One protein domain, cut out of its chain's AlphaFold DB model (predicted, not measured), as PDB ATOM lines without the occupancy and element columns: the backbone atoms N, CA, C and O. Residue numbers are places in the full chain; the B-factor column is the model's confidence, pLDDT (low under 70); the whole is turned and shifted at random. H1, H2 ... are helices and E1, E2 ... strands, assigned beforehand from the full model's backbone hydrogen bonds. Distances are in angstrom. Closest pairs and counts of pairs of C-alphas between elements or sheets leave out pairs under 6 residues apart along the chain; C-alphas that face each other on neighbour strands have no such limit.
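This is residues 19 to 180 of the 231 residues of an uncharacterized protein of Flavobacterium sp. T13(2019) (UniProt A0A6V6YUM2). The model is a long rod with a different small group of elements at each end: a two-stranded sheet of E1 and E2 with H1 and H5 close to E1 at one end, and the crossed helix pair H2 and H3 at the other. Between them the long helix H4 runs along the length of the rod, with the unnamed stretch 35 to 62 running from H1 to H2 and the unnamed tail 156 to 180 leading away from H6, whose residues 152 to 155 stick out. The printed part has 162 residues, with six named helices and two named strands in the order E1 H1 H2 H3 H4 H5 E2 H6; the sheet is antiparallel. The class is mostly helix, though named elements hold 75 of the 162 residues, under half. The whole is only just loose, close to extended, with a radius of gyration of the C-alphas of 22.5 A and spans of 69 by 31 by 26 A.

E1 is residues 19 to 22, starting at C-alpha 19 (4.459, 42.843, 42.440). H1 is residues 27 to 34. H2, residues 63 to 77, is 21.1 A long, and H3, residues 83 to 95, is 18.6 A. H4, residues 102 to 119, is the longest helix at 25.9 A, from C-alpha 102 (3.738, 19.941, 5.454). H5 is residues 132 to 138, E2 is residues 145 to 149 with 13.3 A, and H6 is residues 151 to 155, ending at C-alpha 155 (15.526, 44.060, 34.966).

E1 and E2 are antiparallel neighbours at 151 degrees, with N 20 and O 147 within hydrogen-bond range at 2.9 A and N 22 and O 145 at 2.8 A. The closest C-alphas of E1 and H1 are those of Arg 22 and Gln 29, 5.9 A apart. The closest of E1 and H5 are those of Tyr 21 and Tyr 138, 5.6 A apart. H5 and E2 are near each other, with 5 pairs of C-alphas within 10 A. H6 follows E2 by a tight link, and residues 152 to 157, of which 152 to 155 belong to H6, stand free. H4 touches no helix. H2 and H3 touch, closest at the C-alphas of Tyr 70 and Ala 90, 4.8 A, at a steep tilt of 53 degrees, opposite ways. Every O i to N i+4 pair is within hydrogen-bond range in H2, H3, H4, H5 and H6; in H1 it is 1 of 4, beside 2 of 5 O i to N i+3 pairs.

The two C-alphas farthest apart, those of Gln 84 and Lys 143, are 70.4 A apart. The printed part has no cut. The links H1 to H2, with 28 residues, and H4 to H5, with 12, are long. The mean pLDDT of the printed part is 91.8, and residues 178 to 180 are under 70.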
ATOM      1  N   TYR A  19       4.866  43.714  41.350       96.69
ATOM      2  CA  TYR A  19       4.459  42.843  42.440       96.69
ATOM      3  C   TYR A  19       4.316  41.386  42.012       96.69
ATOM      4  O   TYR A  19       3.850  41.083  40.906       96.69
ATOM      5  N   LYS A  20       4.652  40.479  42.934       96.94
ATOM      6  CA  LYS A  20       4.416  39.038  42.815       96.94
ATOM      7  C   LYS A  20       3.631  38.519  44.016       96.94
ATOM      8  O   LYS A  20       4.089  38.606  45.152       96.94
ATOM      9  N   TYR A  21       2.473  37.928  43.740       97.00
ATOM     10  CA  TYR A  21       1.649  37.255  44.742       97.00
ATOM     11  C   TYR A  21       2.141  35.842  45.024       97.00
ATOM     12  O   TYR A  21       2.574  35.117  44.112       97.00
ATOM     13  N   ARG A  22       2.074  35.471  46.300       96.12
ATOM     14  CA  ARG A  22       2.553  34.200  46.825       96.12
ATOM     15  C   ARG A  22       1.657  33.680  47.942       96.12
ATOM     16  O   ARG A  22       0.963  34.445  48.613       96.12
ATOM     17  N   LYS A  23       1.713  32.370  48.146       95.38
ATOM     18  CA  LYS A  23       1.120  31.628  49.257       95.38
ATOM     19  C   LYS A  23       2.233  31.227  50.217       95.38
ATOM     20  O   LYS A  23       3.305  30.826  49.772       95.38
ATOM     21  N   TRP A  24       1.987  31.332  51.520       92.75
ATOM     22  CA  TRP A  24       3.000  30.979  52.514       92.75
ATOM     23  C   TRP A  24       3.230  29.468  52.592       92.75
ATOM     24  O   TRP A  24       4.364  29.027  52.728       92.75
ATOM     25  N   ASP A  25       2.188  28.654  52.452       93.06
ATOM     26  CA  ASP A  25       2.300  27.204  52.661       93.06
ATOM     27  C   ASP A  25       3.033  26.456  51.537       93.06
ATOM     28  O   ASP A  25       3.395  25.294  51.701       93.06
ATOM     29  N   ASP A  26       3.342  27.131  50.429       93.06
ATOM     30  CA  ASP A  26       4.156  26.583  49.348       93.06
ATOM     31  C   ASP A  26       5.650  26.876  49.593       93.06
ATOM     32  O   ASP A  26       6.095  28.028  49.611       93.06
ATOM     33  N   ILE A  27       6.435  25.809  49.781       93.81
ATOM     34  CA  ILE A  27       7.872  25.897  50.070       93.81
ATOM     35  C   ILE A  27       8.660  26.588  48.951       93.81
ATOM     36  O   ILE A  27       9.564  27.367  49.244       93.81
ATOM     37  N   PHE A  28       8.285  26.388  47.686       93.88
ATOM     38  CA  PHE A  28       8.950  27.021  46.545       93.88
ATOM     39  C   PHE A  28       8.598  28.502  46.443       93.88
ATOM     40  O   PHE A  28       9.373  29.309  45.942       93.88
ATOM     41  N   GLN A  29       7.426  28.896  46.933       95.06
ATOM     42  CA  GLN A  29       7.013  30.296  46.942       95.06
ATOM     43  C   GLN A  29       7.688  31.107  48.048       95.06
ATOM     44  O   GLN A  29       7.868  32.313  47.875       95.06
ATOM     45  N   LYS A  30       8.108  30.462  49.145       95.00
ATOM     46  CA  LYS A  30       8.872  31.086  50.239       95.00
ATOM     47  C   LYS A  30      10.290  31.499  49.835       95.00
ATOM     48  O   LYS A  30      10.801  32.475  50.390       95.00
ATOM     49  N   THR A  31      10.895  30.828  48.849       96.62
ATOM     50  CA  THR A  31      12.289  31.078  48.426       96.62
ATOM     51  C   THR A  31      12.521  32.514  47.956       96.62
ATOM     52  O   THR A  31      13.620  33.046  48.098       96.62
ATOM     53  N   ILE A  32      11.463  33.199  47.513       95.94
ATOM     54  CA  ILE A  32      11.490  34.620  47.147       95.94
ATOM     55  C   ILE A  32      11.930  35.537  48.294       95.94
ATOM     56  O   ILE A  32      12.549  36.567  48.040       95.94
ATOM     57  N   ILE A  33      11.654  35.152  49.545       95.94
ATOM     58  CA  ILE A  33      12.092  35.862  50.753       95.94
ATOM     59  C   ILE A  33      13.311  35.165  51.361       95.94
ATOM     60  O   ILE A  33      14.293  35.831  51.684       95.94
ATOM     61  N   THR A  34      13.260  33.839  51.531       96.69
ATOM     62  CA  THR A  34      14.279  33.102  52.301       96.69
ATOM     63  C   THR A  34      15.608  32.978  51.563       96.69
ATOM     64  O   THR A  34      16.662  33.042  52.184       96.69
ATOM     65  N   GLU A  35      15.563  32.844  50.239       97.00
ATOM     66  CA  GLU A  35      16.734  32.627  49.380       97.00
ATOM     67  C   GLU A  35      16.940  33.760  48.371       97.00
ATOM     68  O   GLU A  35      17.967  33.806  47.697       97.00
ATOM     69  N   LYS A  36      15.986  34.697  48.284       94.62
ATOM     70  CA  LYS A  36      15.967  35.802  47.313       94.62
ATOM     71  C   LYS A  36      15.941  35.292  45.865       94.62
ATOM     72  O   LYS A  36      16.511  35.915  44.971       94.62
ATOM     73  N   THR A  37      15.272  34.162  45.629       93.62
ATOM     74  CA  THR A  37      15.160  33.522  44.310       93.62
ATOM     75  C   THR A  37      13.739  33.608  43.760       93.62
ATOM     76  O   THR A  37      12.751  33.529  44.487       93.62
ATOM     77  N   VAL A  38      13.609  33.762  42.442       92.88
ATOM     78  CA  VAL A  38      12.314  33.770  41.751       92.88
ATOM     79  C   VAL A  38      12.222  32.591  40.793       92.88
ATOM     80  O   VAL A  38      13.152  32.308  40.044       92.88
ATOM     81  N   PHE A  39      11.079  31.908  40.807       93.00
ATOM     82  CA  PHE A  39      10.784  30.866  39.830       93.00
ATOM     83  C   PHE A  39      10.390  31.481  38.483       93.00
ATOM     84  O   PHE A  39       9.505  32.344  38.423       93.00
ATOM     85  N   MET A  40      11.018  30.987  37.418       94.00
ATOM     86  CA  MET A  40      10.736  31.358  36.035       94.00
ATOM     87  C   MET A  40       9.879  30.256  35.403       94.00
ATOM     88  O   MET A  40      10.361  29.146  35.198       94.00
ATOM     89  N   ALA A  41       8.613  30.553  35.108       94.56
ATOM     90  CA  ALA A  41       7.689  29.576  34.536       94.56
ATOM     91  C   ALA A  41       8.041  29.287  33.075       94.56
ATOM     92  O   ALA A  41       8.274  30.220  32.301       94.56
ATOM     93  N   LYS A  42       8.050  28.012  32.684       95.56
ATOM     94  CA  LYS A  42       8.230  27.644  31.278       95.56
ATOM     95  C   LYS A  42       6.950  27.924  30.472       95.56
ATOM     96  O   LYS A  42       5.853  27.878  31.033       95.56
ATOM     97  N   PRO A  43       7.052  28.185  29.160       94.81
ATOM     98  CA  PRO A  43       5.916  28.414  28.262       94.81
ATOM     99  C   PRO A  43       4.735  27.435  28.379       94.81
ATOM    100  O   PRO A  43       3.592  27.816  28.125       94.81
ATOM    101  N   THR A  44       4.966  26.165  28.704       94.50
ATOM    102  CA  THR A  44       3.921  25.137  28.852       94.50
ATOM    103  C   THR A  44       3.151  25.201  30.164       94.50
ATOM    104  O   THR A  44       2.037  24.688  30.195       94.50
ATOM    105  N   ASP A  45       3.668  25.879  31.190       94.00
ATOM    106  CA  ASP A  45       2.997  26.011  32.494       94.00
ATOM    107  C   ASP A  45       1.911  27.101  32.502       94.00
ATOM    108  O   ASP A  45       1.162  27.240  33.471       94.00
ATOM    109  N   PHE A  46       1.817  27.900  31.437       92.69
ATOM    110  CA  PHE A  46       0.810  28.949  31.316       92.69
ATOM    111  C   PHE A  46      -0.582  28.361  31.059       92.69
ATOM    112  O   PHE A  46      -0.781  27.553  30.155       92.69
ATOM    113  N   GLU A  47      -1.564  28.820  31.839       90.25
ATOM    114  CA  GLU A  47      -2.966  28.416  31.689       90.25
ATOM    115  C   GLU A  47      -3.624  29.001  30.426       90.25
ATOM    116  O   GLU A  47      -4.536  28.393  29.860       90.25
ATOM    117  N   ASP A  48      -3.192  30.190  29.987       88.38
ATOM    118  CA  ASP A  48      -3.704  30.810  28.767       88.38
ATOM    119  C   ASP A  48      -3.150  30.074  27.537       88.38
ATOM    120  O   ASP A  48      -1.943  29.922  27.351       88.38
ATOM    121  N   LYS A  49      -4.059  29.639  26.658       86.50
ATOM    122  CA  LYS A  49      -3.731  28.884  25.441       86.50
ATOM    123  C   LYS A  49      -2.906  29.678  24.425       86.50
ATOM    124  O   LYS A  49      -2.387  29.072  23.492       86.50
ATOM    125  N   LYS A  50      -2.839  31.003  24.542       88.25
ATOM    126  CA  LYS A  50      -2.084  31.898  23.656       88.25
ATOM    127  C   LYS A  50      -0.778  32.368  24.287       88.25
ATOM    128  O   LYS A  50       0.149  32.695  23.543       88.25
ATOM    129  N   ASP A  51      -0.679  32.372  25.617       89.75
ATOM    130  CA  ASP A  51       0.533  32.813  26.306       89.75
ATOM    131  C   ASP A  51       1.721  31.931  25.916       89.75
ATOM    132  O   ASP A  51       1.693  30.702  25.998       89.75
ATOM    133  N   CYS A  52       2.784  32.593  25.454       89.31
ATOM    134  CA  CYS A  52       4.017  31.961  24.993       89.31
ATOM    135  C   CYS A  52       3.838  30.954  23.834       89.31
ATOM    136  O   CYS A  52       4.725  30.133  23.609       89.31
ATOM    137  N   LYS A  53       2.725  30.992  23.081       87.88
ATOM    138  CA  LYS A  53       2.461  30.081  21.941       87.88
ATOM    139  C   LYS A  53       2.691  30.727  20.571       87.88
ATOM    140  O   LYS A  53       2.048  30.371  19.586       87.88
ATOM    141  N   LEU A  54       3.605  31.692  20.508       86.88
ATOM    142  CA  LEU A  54       4.032  32.320  19.260       86.88
ATOM    143  C   LEU A  54       5.042  31.416  18.549       86.88
ATOM    144  O   LEU A  54       6.175  31.269  19.000       86.88
ATOM    145  N   LEU A  55       4.623  30.799  17.446       86.12
ATOM    146  CA  LEU A  55       5.463  29.916  16.638       86.12
ATOM    147  C   LEU A  55       5.914  30.618  15.361       86.12
ATOM    148  O   LEU A  55       5.139  31.347  14.740       86.12
ATOM    149  N   LYS A  56       7.140  30.319  14.915       88.94
ATOM    150  CA  LYS A  56       7.595  30.702  13.576       88.94
ATOM    151  C   LYS A  56       6.702  30.040  12.526       88.94
ATOM    152  O   LYS A  56       6.571  28.815  12.484       88.94
ATOM    153  N   ARG A  57       6.090  30.842  11.662       91.56
ATOM    154  CA  ARG A  57       5.137  30.436  10.622       91.56
ATOM    155  C   ARG A  57       5.850  29.964   9.357       91.56
ATOM    156  O   ARG A  57       5.720  30.547   8.285       91.56
ATOM    157  N   TYR A  58       6.613  28.877   9.473       91.94
ATOM    158  CA  TYR A  58       7.257  28.233   8.321       91.94
ATOM    159  C   TYR A  58       6.256  27.764   7.259       91.94
ATOM    160  O   TYR A  58       6.594  27.682   6.083       91.94
ATOM    161  N   ASP A  59       5.018  27.488   7.661       92.19
ATOM    162  CA  ASP A  59       3.914  27.133   6.773       92.19
ATOM    163  C   ASP A  59       3.471  28.284   5.855       92.19
ATOM    164  O   ASP A  59       2.824  28.032   4.840       92.19
ATOM    165  N   LEU A  60       3.852  29.527   6.176       93.19
ATOM    166  CA  LEU A  60       3.634  30.700   5.328       93.19
ATOM    167  C   LEU A  60       4.791  30.961   4.348       93.19
ATOM    168  O   LEU A  60       4.687  31.878   3.536       93.19
ATOM    169  N   MET A  61       5.879  30.180   4.390       93.56
ATOM    170  CA  MET A  61       7.004  30.361   3.466       93.56
ATOM    171  C   MET A  61       6.596  30.050   2.025       93.56
ATOM    172  O   MET A  61       6.143  28.951   1.698       93.56
ATOM    173  N   THR A  62       6.843  30.997   1.128       93.69
ATOM    174  CA  THR A  62       6.682  30.795  -0.311       93.69
ATOM    175  C   THR A  62       7.872  30.033  -0.907       93.69
ATOM    176  O   THR A  62       8.962  29.948  -0.337       93.69
ATOM    177  N   ASN A  63       7.716  29.514  -2.131       93.69
ATOM    178  CA  ASN A  63       8.849  28.946  -2.873       93.69
ATOM    179  C   ASN A  63       9.978  29.969  -3.089       93.69
ATOM    180  O   ASN A  63      11.147  29.584  -3.154       93.69
ATOM    181  N   GLN A  64       9.630  31.256  -3.199       93.69
ATOM    182  CA  GLN A  64      10.603  32.335  -3.326       93.69
ATOM    183  C   GLN A  64      11.367  32.547  -2.015       93.69
ATOM    184  O   GLN A  64      12.584  32.705  -2.053       93.69
ATOM    185  N   ASP A  65      10.690  32.456  -0.872       93.69
ATOM    186  CA  ASP A  65      11.306  32.552   0.457       93.69
ATOM    187  C   ASP A  65      12.291  31.414   0.711       93.69
ATOM    188  O   ASP A  65      13.425  31.636   1.136       93.69
ATOM    189  N   ILE A  66      11.896  30.185   0.362       94.56
ATOM    190  CA  ILE A  66      12.776  29.012   0.427       94.56
ATOM    191  C   ILE A  66      14.006  29.232  -0.460       94.56
ATOM    192  O   ILE A  66      15.132  28.972  -0.036       94.56
ATOM    193  N   PHE A  67      13.814  29.720  -1.689       95.81
ATOM    194  CA  PHE A  67      14.920  30.025  -2.594       95.81
ATOM    195  C   PHE A  67      15.859  31.089  -2.014       95.81
ATOM    196  O   PHE A  67      17.069  30.868  -1.997       95.81
ATOM    197  N   ASN A  68      15.319  32.204  -1.516       93.69
ATOM    198  CA  ASN A  68      16.094  33.293  -0.923       93.69
ATOM    199  C   ASN A  68      16.908  32.793   0.276       93.69
ATOM    200  O   ASN A  68      18.115  33.004   0.316       93.69
ATOM    201  N   LYS A  69      16.289  32.003   1.162       92.44
ATOM    202  CA  LYS A  69      16.977  31.378   2.297       92.44
ATOM    203  C   LYS A  69      18.190  30.550   1.861       92.44
ATOM    204  O   LYS A  69      19.252  30.656   2.463       92.44
ATOM    205  N   TYR A  70      18.073  29.749   0.799       95.06
ATOM    206  CA  TYR A  70      19.225  28.997   0.283       95.06
ATOM    207  C   TYR A  70      20.261  29.864  -0.436       95.06
ATOM    208  O   TYR A  70      21.424  29.472  -0.493       95.06
ATOM    209  N   VAL A  71      19.874  31.014  -0.997       95.00
ATOM    210  CA  VAL A  71      20.848  31.979  -1.525       95.00
ATOM    211  C   VAL A  71      21.706  32.515  -0.385       95.00
ATOM    212  O   VAL A  71      22.925  32.540  -0.527       95.00
ATOM    213  N   ASP A  72      21.093  32.899   0.732       91.94
ATOM    214  CA  ASP A  72      21.819  33.484   1.861       91.94
ATOM    215  C   ASP A  72      22.716  32.450   2.552       91.94
ATOM    216  O   ASP A  72      23.920  32.680   2.659       91.94
ATOM    217  N   LEU A  73      22.208  31.239   2.816       92.75
ATOM    218  CA  LEU A  73      23.035  30.118   3.295       92.75
ATOM    219  C   LEU A  73      24.199  29.790   2.344       92.75
ATOM    220  O   LEU A  73      25.291  29.426   2.775       92.75
ATOM    221  N   SER A  74      23.988  29.913   1.028       96.00
ATOM    222  CA  SER A  74      25.045  29.666   0.047       96.00
ATOM    223  C   SER A  74      26.136  30.734   0.091       96.00
ATOM    224  O   SER A  74      27.298  30.369  -0.084       96.00
ATOM    225  N   LYS A  75      25.789  32.010   0.315       93.62
ATOM    226  CA  LYS A  75      26.753  33.115   0.485       93.62
ATOM    227  C   LYS A  75      27.598  32.927   1.735       93.62
ATOM    228  O   LYS A  75      28.810  33.080   1.659       93.62
ATOM    229  N   GLU A  76      26.967  32.548   2.843       91.81
ATOM    230  CA  GLU A  76      27.660  32.274   4.106       91.81
ATOM    231  C   GLU A  76      28.645  31.110   3.962       91.81
ATOM    232  O   GLU A  76      29.804  31.219   4.351       91.81
ATOM    233  N   ALA A  77      28.207  30.009   3.345       94.69
ATOM    234  CA  ALA A  77      29.042  28.821   3.185       94.69
ATOM    235  C   ALA A  77      30.103  28.952   2.075       94.69
ATOM    236  O   ALA A  77      31.107  28.246   2.113       94.69
ATOM    237  N   ASN A  78      29.888  29.809   1.067       94.38
ATOM    238  CA  ASN A  78      30.768  29.920  -0.105       94.38
ATOM    239  C   ASN A  78      31.036  31.383  -0.514       94.38
ATOM    240  O   ASN A  78      30.657  31.780  -1.617       94.38
ATOM    241  N   PRO A  79      31.720  32.198   0.307       94.19
ATOM    242  CA  PRO A  79      31.824  33.646   0.076       94.19
ATOM    243  C   PRO A  79      32.509  34.053  -1.238       94.19
ATOM    244  O   PRO A  79      32.311  35.161  -1.726       94.19
ATOM    245  N   THR A  80      33.329  33.172  -1.819       96.56
ATOM    246  CA  THR A  80      34.075  33.424  -3.064       96.56
ATOM    247  C   THR A  80      33.281  33.109  -4.330       96.56
ATOM    248  O   THR A  80      33.757  33.363  -5.438       96.56
ATOM    249  N   TRP A  81      32.087  32.526  -4.206       96.25
ATOM    250  CA  TRP A  81      31.270  32.195  -5.363       96.25
ATOM    251  C   TRP A  81      30.692  33.442  -6.025       96.25
ATOM    252  O   TRP A  81      30.295  34.426  -5.407       96.25
ATOM    253  N   SER A  82      30.576  33.365  -7.344       96.62
ATOM    254  CA  SER A  82      29.824  34.342  -8.115       96.62
ATOM    255  C   SER A  82      28.335  34.300  -7.760       96.62
ATOM    256  O   SER A  82      27.754  33.266  -7.406       96.62
ATOM    257  N   ARG A  83      27.655  35.423  -8.002       94.62
ATOM    258  CA  ARG A  83      26.192  35.528  -7.887       94.62
ATOM    259  C   ARG A  83      25.453  34.427  -8.660       94.62
ATOM    260  O   ARG A  83      24.417  33.946  -8.201       94.62
ATOM    261  N   GLN A  84      25.948  34.029  -9.834       96.75
ATOM    262  CA  GLN A  84      25.320  32.978 -10.639       96.75
ATOM    263  C   GLN A  84      25.440  31.602  -9.974       96.75
ATOM    264  O   GLN A  84      24.454  30.864  -9.948       96.75
ATOM    265  N   GLN A  85      26.603  31.285  -9.397       97.12
ATOM    266  CA  GLN A  85      26.830  30.031  -8.675       97.12
ATOM    267  C   GLN A  85      25.903  29.916  -7.459       97.12
ATOM    268  O   GLN A  85      25.202  28.911  -7.338       97.12
ATOM    269  N   HIS A  86      25.780  30.971  -6.644       97.00
ATOM    270  CA  HIS A  86      24.835  30.996  -5.517       97.00
ATOM    271  C   HIS A  86      23.394  30.737  -5.949       97.00
ATOM    272  O   HIS A  86      22.695  29.904  -5.373       97.00
ATOM    273  N   ARG A  87      22.937  31.416  -7.010       96.00
ATOM    274  CA  ARG A  87      21.574  31.222  -7.524       96.00
ATOM    275  C   ARG A  87      21.364  29.811  -8.057       96.00
ATOM    276  O   ARG A  87      20.280  29.263  -7.881       96.00
ATOM    277  N   GLN A  88      22.361  29.224  -8.716       96.81
ATOM    278  CA  GLN A  88      22.247  27.865  -9.233       96.81
ATOM    279  C   GLN A  88      22.198  26.838  -8.098       96.81
ATOM    280  O   GLN A  88      21.339  25.957  -8.118       96.81
ATOM    281  N   HIS A  89      23.040  26.997  -7.077       96.00
ATOM    282  CA  HIS A  89      23.003  26.174  -5.872       96.00
ATOM    283  C   HIS A  89      21.644  26.270  -5.168       96.00
ATOM    284  O   HIS A  89      20.990  25.254  -4.932       96.00
ATOM    285  N   ALA A  90      21.153  27.489  -4.936       96.38
ATOM    286  CA  ALA A  90      19.858  27.716  -4.308       96.38
ATOM    287  C   ALA A  90      18.689  27.135  -5.119       96.38
ATOM    288  O   ALA A  90      17.751  26.588  -4.539       96.38
ATOM    289  N   LYS A  91      18.738  27.172  -6.460       96.12
ATOM    290  CA  LYS A  91      17.739  26.501  -7.314       96.12
ATOM    291  C   LYS A  91      17.727  24.991  -7.087       96.12
ATOM    292  O   LYS A  91      16.652  24.405  -7.006       96.12
ATOM    293  N   THR A  92      18.896  24.363  -6.995       95.06
ATOM    294  CA  THR A  92      19.002  22.919  -6.749       95.06
ATOM    295  C   THR A  92      18.487  22.559  -5.357       95.06
ATOM    296  O   THR A  92      17.637  21.680  -5.230       95.06
ATOM    297  N   MET A  93      18.918  23.287  -4.326       95.31
ATOM    298  CA  MET A  93      18.531  23.016  -2.938       95.31
ATOM    299  C   MET A  93      17.045  23.287  -2.676       95.31
ATOM    300  O   MET A  93      16.359  22.467  -2.071       95.31
ATOM    301  N   SER A  94      16.510  24.396  -3.194       94.50
ATOM    302  CA  SER A  94      15.093  24.744  -3.025       94.50
ATOM    303  C   SER A  94      14.147  23.732  -3.671       94.50
ATOM    304  O   SER A  94      13.046  23.527  -3.160       94.50
ATOM    305  N   LYS A  95      14.542  23.056  -4.763       92.56
ATOM    306  CA  LYS A  95      13.724  22.001  -5.389       92.56
ATOM    307  C   LYS A  95      13.414  20.872  -4.410       92.56
ATOM    308  O   LYS A  95      12.239  20.541  -4.278       92.56
ATOM    309  N   ASN A  96      14.429  20.400  -3.689       90.75
ATOM    310  CA  ASN A  96      14.354  19.261  -2.771       90.75
ATOM    311  C   ASN A  96      14.236  19.683  -1.297       90.75
ATOM    312  O   ASN A  96      14.533  18.898  -0.401       90.75
ATOM    313  N   SER A  97      13.844  20.932  -1.032       93.44
ATOM    314  CA  SER A  97      13.790  21.441   0.333       93.44
ATOM    315  C   SER A  97      12.738  20.704   1.165       93.44
ATOM    316  O   SER A  97      11.583  20.612   0.731       93.44
ATOM    317  N   PRO A  98      13.070  20.266   2.392       93.31
ATOM    318  CA  PRO A  98      12.092  19.668   3.293       93.31
ATOM    319  C   PRO A  98      11.017  20.681   3.724       93.31
ATOM    320  O   PRO A  98       9.907  20.284   4.064       93.31
ATOM    321  N   MET A  99      11.281  21.988   3.583       92.31
ATOM    322  CA  MET A  99      10.316  23.071   3.830       92.31
ATOM    323  C   MET A  99       9.124  23.074   2.858       92.31
ATOM    324  O   MET A  99       8.203  23.861   3.029       92.31
ATOM    325  N   LYS A 100       9.111  22.202   1.842       91.62
ATOM    326  CA  LYS A 100       7.936  21.965   0.985       91.62
ATOM    327  C   LYS A 100       7.006  20.873   1.514       91.62
ATOM    328  O   LYS A 100       5.906  20.700   0.993       91.62
ATOM    329  N   ASN A 101       7.437  20.108   2.516       94.50
ATOM    330  CA  ASN A 101       6.660  19.029   3.110       94.50
ATOM    331  C   ASN A 101       5.924  19.539   4.360       94.50
ATOM    332  O   ASN A 101       6.547  19.958   5.332       94.50
ATOM    333  N   ARG A 102       4.588  19.459   4.351       93.44
ATOM    334  CA  ARG A 102       3.738  19.941   5.454       93.44
ATOM    335  C   ARG A 102       3.977  19.209   6.777       93.44
ATOM    336  O   ARG A 102       3.908  19.849   7.820       93.44
ATOM    337  N   ASN A 103       4.269  17.908   6.741       95.94
ATOM    338  CA  ASN A 103       4.557  17.141   7.956       95.94
ATOM    339  C   ASN A 103       5.894  17.580   8.548       95.94
ATOM    340  O   ASN A 103       5.953  17.915   9.722       95.94
ATOM    341  N   TYR A 104       6.922  17.720   7.705       95.25
ATOM    342  CA  TYR A 104       8.216  18.244   8.146       95.25
ATOM    343  C   TYR A 104       8.097  19.648   8.749       95.25
ATOM    344  O   TYR A 104       8.707  19.927   9.775       95.25
ATOM    345  N   ILE A 105       7.304  20.535   8.135       94.75
ATOM    346  CA  ILE A 105       7.054  21.879   8.672       94.75
ATOM    347  C   ILE A 105       6.433  21.797  10.068       94.75
ATOM    348  O   ILE A 105       6.915  22.465  10.980       94.75
ATOM    349  N   LYS A 106       5.396  20.971  10.236       94.38
ATOM    350  CA  LYS A 106       4.723  20.792  11.524       94.38
ATOM    351  C   LYS A 106       5.693  20.266  12.583       94.38
ATOM    352  O   LYS A 106       5.793  20.862  13.651       94.38
ATOM    353  N   ASP A 107       6.443  19.218  12.253       95.19
ATOM    354  CA  ASP A 107       7.437  18.632  13.152       95.19
ATOM    355  C   ASP A 107       8.501  19.674  13.517       95.19
ATOM    356  O   ASP A 107       8.868  19.815  14.679       95.19
ATOM    357  N   ARG A 108       8.956  20.480  12.548       94.19
ATOM    358  CA  ARG A 108       9.941  21.537  12.794       94.19
ATOM    359  C   ARG A 108       9.407  22.631  13.719       94.19
ATOM    360  O   ARG A 108      10.144  23.067  14.598       94.19
ATOM    361  N   GLN A 109       8.158  23.064  13.537       93.31
ATOM    362  CA  GLN A 109       7.508  24.040  14.422       93.31
ATOM    363  C   GLN A 109       7.369  23.500  15.847       93.31
ATOM    364  O   GLN A 109       7.607  24.232  16.805       93.31
ATOM    365  N   GLU A 110       7.015  22.224  15.989       93.44
ATOM    366  CA  GLU A 110       6.918  21.563  17.289       93.44
ATOM    367  C   GLU A 110       8.285  21.452  17.969       93.44
ATOM    368  O   GLU A 110       8.408  21.799  19.141       93.44
ATOM    369  N   GLN A 111       9.335  21.063  17.240       94.12
ATOM    370  CA  GLN A 111      10.694  21.028  17.787       94.12
ATOM    371  C   GLN A 111      11.178  22.416  18.228       94.12
ATOM    372  O   GLN A 111      11.704  22.549  19.331       94.12
ATOM    373  N   ASP A 112      10.944  23.460  17.424       91.94
ATOM    374  CA  ASP A 112      11.283  24.840  17.806       91.94
ATOM    375  C   ASP A 112      10.538  25.271  19.078       91.94
ATOM    376  O   ASP A 112      11.120  25.913  19.956       91.94
ATOM    377  N   PHE A 113       9.266  24.882  19.219       92.81
ATOM    378  CA  PHE A 113       8.497  25.145  20.431       92.81
ATOM    379  C   PHE A 113       9.047  24.398  21.648       92.81
ATOM    380  O   PHE A 113       9.161  24.990  22.716       92.81
ATOM    381  N   LEU A 114       9.400  23.119  21.509       94.12
ATOM    382  CA  LEU A 114       9.964  22.323  22.603       94.12
ATOM    383  C   LEU A 114      11.324  22.867  23.054       94.12
ATOM    384  O   LEU A 114      11.616  22.912  24.250       94.12
ATOM    385  N   GLU A 115      12.155  23.322  22.115       94.06
ATOM    386  CA  GLU A 115      13.413  23.994  22.435       94.06
ATOM    387  C   GLU A 115      13.182  25.305  23.189       94.06
ATOM    388  O   GLU A 115      13.875  25.568  24.179       94.06
ATOM    389  N   PHE A 116      12.208  26.105  22.745       92.50
ATOM    390  CA  PHE A 116      11.795  27.330  23.421       92.50
ATOM    391  C   PHE A 116      11.264  27.039  24.830       92.50
ATOM    392  O   PHE A 116      11.746  27.634  25.790       92.50
ATOM    393  N   ASP A 117      10.361  26.070  24.978       94.56
ATOM    394  CA  ASP A 117       9.779  25.672  26.263       94.56
ATOM    395  C   ASP A 117      10.835  25.221  27.276       94.56
ATOM    396  O   ASP A 117      10.786  25.593  28.446       94.56
ATOM    397  N   ARG A 118      11.837  24.463  26.821       95.12
ATOM    398  CA  ARG A 118      12.908  23.952  27.685       95.12
ATOM    399  C   ARG A 118      13.867  25.042  28.163       95.12
ATOM    400  O   ARG A 118      14.476  24.896  29.220       95.12
ATOM    401  N   ARG A 119      14.099  26.072  27.346       93.19
ATOM    402  CA  ARG A 119      15.185  27.049  27.558       93.19
ATOM    403  C   ARG A 119      14.699  28.404  28.046       93.19
ATOM    404  O   ARG A 119      15.513  29.179  28.543       93.19
ATOM    405  N   PHE A 120      13.421  28.708  27.859       92.94
ATOM    406  CA  PHE A 120      12.852  30.006  28.176       92.94
ATOM    407  C   PHE A 120      12.073  29.958  29.485       92.94
ATOM    408  O   PHE A 120      11.345  29.009  29.763       92.94
ATOM    409  N   GLY A 121      12.214  31.013  30.281       94.31
ATOM    410  CA  GLY A 121      11.515  31.163  31.546       94.31
ATOM    411  C   GLY A 121      10.899  32.550  31.656       94.31
ATOM    412  O   GLY A 121      11.509  33.540  31.252       94.31
ATOM    413  N   VAL A 122       9.698  32.624  32.225       94.94
ATOM    414  CA  VAL A 122       8.913  33.855  32.340       94.94
ATOM    415  C   VAL A 122       8.578  34.150  33.797       94.94
ATOM    416  O   VAL A 122       8.019  33.318  34.515       94.94
ATOM    417  N   LEU A 123       8.863  35.380  34.222       94.62
ATOM    418  CA  LEU A 123       8.439  35.921  35.509       94.62
ATOM    419  C   LEU A 123       7.243  36.858  35.320       94.62
ATOM    420  O   LEU A 123       7.402  38.022  34.966       94.62
ATOM    421  N   SER A 124       6.030  36.370  35.586       94.00
ATOM    422  CA  SER A 124       4.824  37.209  35.497       94.00
ATOM    423  C   SER A 124       4.710  38.141  36.704       94.00
ATOM    424  O   SER A 124       4.740  37.666  37.840       94.00
ATOM    425  N   LEU A 125       4.529  39.439  36.483       94.06
ATOM    426  CA  LEU A 125       4.423  40.461  37.530       94.06
ATOM    427  C   LEU A 125       3.239  41.385  37.237       94.06
ATOM    428  O   LEU A 125       2.743  41.423  36.112       94.06
ATOM    429  N   THR A 126       2.797  42.148  38.233       93.62
ATOM    430  CA  THR A 126       1.760  43.177  38.052       93.62
ATOM    431  C   THR A 126       2.204  44.518  38.617       93.62
ATOM    432  O   THR A 126       2.922  44.563  39.606       93.62
ATOM    433  N   ALA A 127       1.734  45.618  38.034       93.06
ATOM    434  CA  ALA A 127       1.879  46.953  38.618       93.06
ATOM    435  C   ALA A 127       0.786  47.273  39.660       93.06
ATOM    436  O   ALA A 127       0.871  48.277  40.353       93.06
ATOM    437  N   ASN A 128      -0.265  46.447  39.755       92.75
ATOM    438  CA  ASN A 128      -1.418  46.690  40.623       92.75
ATOM    439  C   ASN A 128      -1.482  45.650  41.757       92.75
ATOM    440  O   ASN A 128      -1.966  44.541  41.505       92.75
ATOM    441  N   PRO A 129      -1.051  45.995  42.988       95.25
ATOM    442  CA  PRO A 129      -1.118  45.106  44.147       95.25
ATOM    443  C   PRO A 129      -2.541  44.977  44.723       95.25
ATOM    444  O   PRO A 129      -2.813  44.056  45.491       95.25
ATOM    445  N   SER A 130      -3.474  45.847  44.337       94.50
ATOM    446  CA  SER A 130      -4.855  45.889  44.841       94.50
ATOM    447  C   SER A 130      -5.842  45.080  43.989       94.50
ATOM    448  O   SER A 130      -7.055  45.207  44.143       94.50
ATOM    449  N   ASN A 131      -5.360  44.243  43.066       92.44
ATOM    450  CA  ASN A 131      -6.227  43.433  42.215       92.44
ATOM    451  C   ASN A 131      -6.796  42.225  42.984       92.44
ATOM    452  O   ASN A 131      -6.097  41.239  43.223       92.44
ATOM    453  N   LEU A 132      -8.090  42.279  43.313       94.12
ATOM    454  CA  LEU A 132      -8.786  41.225  44.060       94.12
ATOM    455  C   LEU A 132      -8.692  39.844  43.391       94.12
ATOM    456  O   LEU A 132      -8.423  38.853  44.059       94.12
ATOM    457  N   LYS A 133      -8.830  39.758  42.059       94.81
ATOM    458  CA  LYS A 133      -8.733  38.469  41.344       94.81
ATOM    459  C   LYS A 133      -7.355  37.824  41.523       94.81
ATOM    460  O   LYS A 133      -7.248  36.599  41.558       94.81
ATOM    461  N   MET A 134      -6.309  38.642  41.633       93.88
ATOM    462  CA  MET A 134      -4.937  38.178  41.829       93.88
ATOM    463  C   MET A 134      -4.708  37.677  43.256       93.88
ATOM    464  O   MET A 134      -4.116  36.610  43.418       93.88
ATOM    465  N   TRP A 135      -5.230  38.387  44.259       96.06
ATOM    466  CA  TRP A 135      -5.246  37.919  45.649       96.06
ATOM    467  C   TRP A 135      -5.966  36.576  45.778       96.06
ATOM    468  O   TRP A 135      -5.388  35.623  46.303       96.06
ATOM    469  N   ASN A 136      -7.163  36.468  45.197       95.69
ATOM    470  CA  ASN A 136      -7.968  35.249  45.250       95.69
ATOM    471  C   ASN A 136      -7.239  34.059  44.623       95.69
ATOM    472  O   ASN A 136      -7.120  32.996  45.230       95.69
ATOM    473  N   LYS A 137      -6.688  34.244  43.420       94.19
ATOM    474  CA  LYS A 137      -6.080  33.145  42.661       94.19
ATOM    475  C   LYS A 137      -4.672  32.772  43.134       94.19
ATOM    476  O   LYS A 137      -4.353  31.588  43.239       94.19
ATOM    477  N   TYR A 138      -3.820  33.755  43.422       94.00
ATOM    478  CA  TYR A 138      -2.378  33.536  43.615       94.00
ATOM    479  C   TYR A 138      -1.884  33.789  45.041       94.00
ATOM    480  O   TYR A 138      -0.699  33.598  45.309       94.00
ATOM    481  N   SER A 139      -2.764  34.178  45.963       94.00
ATOM    482  CA  SER A 139      -2.401  34.482  47.351       94.00
ATOM    483  C   SER A 139      -3.377  33.874  48.362       94.00
ATOM    484  O   SER A 139      -3.659  34.460  49.399       94.00
ATOM    485  N   ASP A 140      -3.894  32.687  48.040       93.94
ATOM    486  CA  ASP A 140      -4.750  31.890  48.927       93.94
ATOM    487  C   ASP A 140      -5.937  32.682  49.497       93.94
ATOM    488  O   ASP A 140      -6.136  32.764  50.707       93.94
ATOM    489  N   ASP A 141      -6.684  33.342  48.608       94.38
ATOM    490  CA  ASP A 141      -7.839  34.158  48.994       94.38
ATOM    491  C   ASP A 141      -7.517  35.263  50.011       94.38
ATOM    492  O   ASP A 141      -8.272  35.537  50.939       94.38
ATOM    493  N   GLY A 142      -6.352  35.900  49.845       92.88
ATOM    494  CA  GLY A 142      -5.914  37.016  50.689       92.88
ATOM    495  C   GLY A 142      -5.052  36.624  51.891       92.88
ATOM    496  O   GLY A 142      -4.546  37.511  52.571       92.88
ATOM    497  N   LYS A 143      -4.857  35.326  52.156       95.56
ATOM    498  CA  LYS A 143      -4.081  34.833  53.315       95.56
ATOM    499  C   LYS A 143      -2.578  34.754  53.063       95.56
ATOM    500  O   LYS A 143      -1.799  34.566  53.995       95.56
ATOM    501  N   GLY A 144      -2.174  34.821  51.800       95.81
ATOM    502  CA  GLY A 144      -0.781  34.824  51.396       95.81
ATOM    503  C   GLY A 144      -0.136  36.201  51.534       95.81
ATOM    504  O   GLY A 144      -0.489  37.015  52.382       95.81
ATOM    505  N   PHE A 145       0.856  36.460  50.688       96.06
ATOM    506  CA  PHE A 145       1.604  37.708  50.695       96.06
ATOM    507  C   PHE A 145       1.909  38.197  49.278       96.06
ATOM    508  O   PHE A 145       1.778  37.472  48.288       96.06
ATOM    509  N   CYS A 146       2.327  39.456  49.187       96.25
ATOM    510  CA  CYS A 146       2.672  40.123  47.942       96.25
ATOM    511  C   CYS A 146       4.042  40.792  48.096       96.25
ATOM    512  O   CYS A 146       4.242  41.574  49.023       96.25
ATOM    513  N   VAL A 147       4.988  40.475  47.210       97.19
ATOM    514  CA  VAL A 147       6.347  41.043  47.231       97.19
ATOM    515  C   VAL A 147       6.472  42.079  46.128       97.19
ATOM    516  O   VAL A 147       6.221  41.759  44.967       97.19
ATOM    517  N   GLY A 148       6.852  43.301  46.495       96.81
ATOM    518  CA  GLY A 148       7.176  44.378  45.563       96.81
ATOM    519  C   GLY A 148       8.663  44.387  45.207       96.81
ATOM    520  O   GLY A 148       9.515  44.249  46.081       96.81
ATOM    521  N   PHE A 149       8.966  44.577  43.929       95.00
ATOM    522  CA  PHE A 149      10.311  44.688  43.374       95.00
ATOM    523  C   PHE A 149      10.513  46.062  42.757       95.00
ATOM    524  O   PHE A 149       9.597  46.602  42.136       95.00
ATOM    525  N   ASN A 150      11.738  46.577  42.853       92.94
ATOM    526  CA  ASN A 150      12.182  47.706  42.045       92.94
ATOM    527  C   ASN A 150      12.531  47.189  40.633       92.94
ATOM    528  O   ASN A 150      13.517  46.453  40.493       92.94
ATOM    529  N   PRO A 151      11.762  47.541  39.587       89.00
ATOM    530  CA  PRO A 151      11.987  47.000  38.253       89.00
ATOM    531  C   PRO A 151      13.298  47.477  37.628       89.00
ATOM    532  O   PRO A 151      13.902  46.696  36.901       89.00
ATOM    533  N   LYS A 152      13.792  48.683  37.954       86.38
ATOM    534  CA  LYS A 152      15.075  49.186  37.427       86.38
ATOM    535  C   LYS A 152      16.244  48.301  37.850       86.38
ATOM    536  O   LYS A 152      17.092  47.960  37.035       86.38
ATOM    537  N   ILE A 153      16.253  47.889  39.116       89.12
ATOM    538  CA  ILE A 153      17.284  46.990  39.649       89.12
ATOM    539  C   ILE A 153      17.055  45.565  39.148       89.12
ATOM    540  O   ILE A 153      17.990  44.875  38.776       89.12
ATOM    541  N   MET A 154      15.815  45.084  39.141       87.00
ATOM    542  CA  MET A 154      15.541  43.689  38.800       87.00
ATOM    543  C   MET A 154      15.785  43.385  37.315       87.00
ATOM    544  O   MET A 154      16.321  42.329  36.987       87.00
ATOM    545  N   PHE A 155      15.406  44.289  36.408       84.81
ATOM    546  CA  PHE A 155      15.526  44.060  34.966       84.81
ATOM    547  C   PHE A 155      16.975  44.068  34.474       84.81
ATOM    548  O   PHE A 155      17.232  43.471  33.433       84.81
ATOM    549  N   SER A 156      17.938  44.619  35.229       85.69
ATOM    550  CA  SER A 156      19.363  44.463  34.897       85.69
ATOM    551  C   SER A 156      19.852  43.012  34.992       85.69
ATOM    552  O   SER A 156      20.931  42.700  34.498       85.69
ATOM    553  N   PHE A 157      19.072  42.121  35.616       86.94
ATOM    554  CA  PHE A 157      19.365  40.688  35.735       86.94
ATOM    555  C   PHE A 157      18.473  39.808  34.843       86.94
ATOM    556  O   PHE A 157      18.564  38.584  34.910       86.94
ATOM    557  N   LEU A 158      17.597  40.401  34.023       85.81
ATOM    558  CA  LEU A 158      16.664  39.682  33.153       85.81
ATOM    559  C   LEU A 158      16.976  39.947  31.673       85.81
ATOM    560  O   LEU A 158      17.564  40.961  31.317       85.81
ATOM    561  N   GLY A 159      16.537  39.043  30.793       80.94
ATOM    562  CA  GLY A 159      16.720  39.189  29.340       80.94
ATOM    563  C   GLY A 159      15.803  40.226  28.676       80.94
ATOM    564  O   GLY A 159      15.950  40.496  27.488       80.94
ATOM    565  N   GLY A 160      14.843  40.781  29.420       82.81
ATOM    566  CA  GLY A 160      13.856  41.743  28.936       82.81
ATOM    567  C   GLY A 160      12.468  41.493  29.527       82.81
ATOM    568  O   GLY A 160      12.235  40.509  30.231       82.81
ATOM    569  N   GLY A 161      11.535  42.397  29.245       84.69
ATOM    570  CA  GLY A 161      10.159  42.291  29.714       84.69
ATOM    571  C   GLY A 161       9.333  43.522  29.365       84.69
ATOM    572  O   GLY A 161       9.863  44.543  28.933       84.69
ATOM    573  N   GLY A 162       8.022  43.423  29.555       86.06
ATOM    574  CA  GLY A 162       7.101  44.516  29.278       86.06
ATOM    575  C   GLY A 162       5.687  44.214  29.750       86.06
ATOM    576  O   GLY A 162       5.368  43.091  30.150       86.06
ATOM    577  N   LYS A 163       4.828  45.235  29.708       86.81
ATOM    578  CA  LYS A 163       3.400  45.072  29.980       86.81
ATOM    579  C   LYS A 163       2.786  44.174  28.907       86.81
ATOM    580  O   LYS A 163       2.878  44.476  27.721       86.81
ATOM    581  N   VAL A 164       2.136  43.096  29.334       85.50
ATOM    582  CA  VAL A 164       1.433  42.196  28.417       85.50
ATOM    583  C   VAL A 164       0.216  42.912  27.836       85.50
ATOM    584  O   VAL A 164      -0.598  43.476  28.574       85.50
ATOM    585  N   ILE A 165       0.096  42.880  26.510       82.94
ATOM    586  CA  ILE A 165      -1.072  43.348  25.768       82.94
ATOM    587  C   ILE A 165      -1.716  42.113  25.144       82.94
ATOM    588  O   ILE A 165      -1.136  41.465  24.275       82.94
ATOM    589  N   TYR A 166      -2.902  41.758  25.633       83.44
ATOM    590  CA  TYR A 166      -3.631  40.597  25.140       83.44
ATOM    591  C   TYR A 166      -4.347  40.931  23.831       83.44
ATOM    592  O   TYR A 166      -5.047  41.939  23.733       83.44
ATOM    593  N   HIS A 167      -4.194  40.054  22.841       80.94
ATOM    594  CA  HIS A 167      -4.814  40.181  21.526       80.94
ATOM    595  C   HIS A 167      -5.712  38.980  21.217       80.94
ATOM    596  O   HIS A 167      -5.447  37.843  21.621       80.94
ATOM    597  N   GLU A 168      -6.775  39.209  20.443       85.25
ATOM    598  CA  GLU A 168      -7.638  38.122  19.968       85.25
ATOM    599  C   GLU A 168      -6.910  37.204  18.982       85.25
ATOM    600  O   GLU A 168      -7.053  35.984  19.057       85.25
ATOM    601  N   LYS A 169      -6.071  37.770  18.113       86.12
ATOM    602  CA  LYS A 169      -5.213  37.025  17.194       86.12
ATOM    603  C   LYS A 169      -3.751  37.320  17.522       86.12
ATOM    604  O   LYS A 169      -3.364  38.481  17.612       86.12
ATOM    605  N   LEU A 170      -2.958  36.264  17.691       86.19
ATOM    606  CA  LEU A 170      -1.510  36.386  17.834       86.19
ATOM    607  C   LEU A 170      -0.884  36.860  16.507       86.19
ATOM    608  O   LEU A 170      -1.357  36.440  15.445       86.19
ATOM    609  N   PRO A 171       0.149  37.722  16.542       85.88
ATOM    610  CA  PRO A 171       0.885  38.097  15.342       85.88
ATOM    611  C   PRO A 171       1.576  36.881  14.714       85.88
ATOM    612  O   PRO A 171       1.996  35.953  15.408       85.88
ATOM    613  N   ASP A 172       1.699  36.910  13.392       87.06
ATOM    614  CA  ASP A 172       2.463  35.917  12.646       87.06
ATOM    615  C   ASP A 172       3.952  36.281  12.718       87.06
ATOM    616  O   ASP A 172       4.315  37.407  12.391       87.06
ATOM    617  N   ILE A 173       4.794  35.339  13.159       87.44
ATOM    618  CA  ILE A 173       6.258  35.483  13.147       87.44
ATOM    619  C   ILE A 173       6.792  34.759  11.916       87.44
ATOM    620  O   ILE A 173       6.673  33.534  11.818       87.44
ATOM    621  N   PHE A 174       7.374  35.487  10.974       87.19
ATOM    622  CA  PHE A 174       7.922  34.918   9.747       87.19
ATOM    623  C   PHE A 174       9.306  34.295   9.969       87.19
ATOM    624  O   PHE A 174       9.964  34.468  10.994       87.19
ATOM    625  N   TYR A 175       9.757  33.500   8.997       82.50
ATOM    626  CA  TYR A 175      11.034  32.783   9.086       82.50
ATOM    627  C   TYR A 175      12.257  33.715   9.094       82.50
ATOM    628  O   TYR A 175      13.316  33.299   9.558       82.50
ATOM    629  N   ASN A 176      12.092  34.913   8.535       79.75
ATOM    630  CA  ASN A 176      13.083  35.968   8.355       79.75
ATOM    631  C   ASN A 176      12.785  37.193   9.225       79.75
ATOM    632  O   ASN A 176      13.317  38.267   8.948       79.75
ATOM    633  N   ASP A 177      11.926  37.053  10.240       73.06
ATOM    634  CA  ASP A 177      11.808  38.055  11.297       73.06
ATOM    635  C   ASP A 177      13.081  37.991  12.154       73.06
ATOM    636  O   ASP A 177      13.106  37.437  13.258       73.06
ATOM    637  N   ASP A 178      14.170  38.494  11.584       63.28
ATOM    638  CA  ASP A 178      15.451  38.662  12.244       63.28
ATOM    639  C   ASP A 178      15.463  39.997  12.992       63.28
ATOM    640  O   ASP A 178      14.898  41.006  12.559       63.28
ATOM    641  N   PHE A 179      16.135  40.020  14.142       59.72
ATOM    642  CA  PHE A 179      16.346  41.253  14.889       59.72
ATOM    643  C   PHE A 179      17.413  42.089  14.186       59.72
ATOM    644  O   PHE A 179      18.612  41.931  14.424       59.72
ATOM    645  N   HIS A 180      16.981  43.002  13.325       60.94
ATOM    646  CA  HIS A 180      17.864  44.037  12.814       60.94
ATOM    647  C   HIS A 180      18.115  45.079  13.901       60.94
ATOM    648  O   HIS A 180      17.221  45.479  14.648       60.94
TER     649      HIS A 180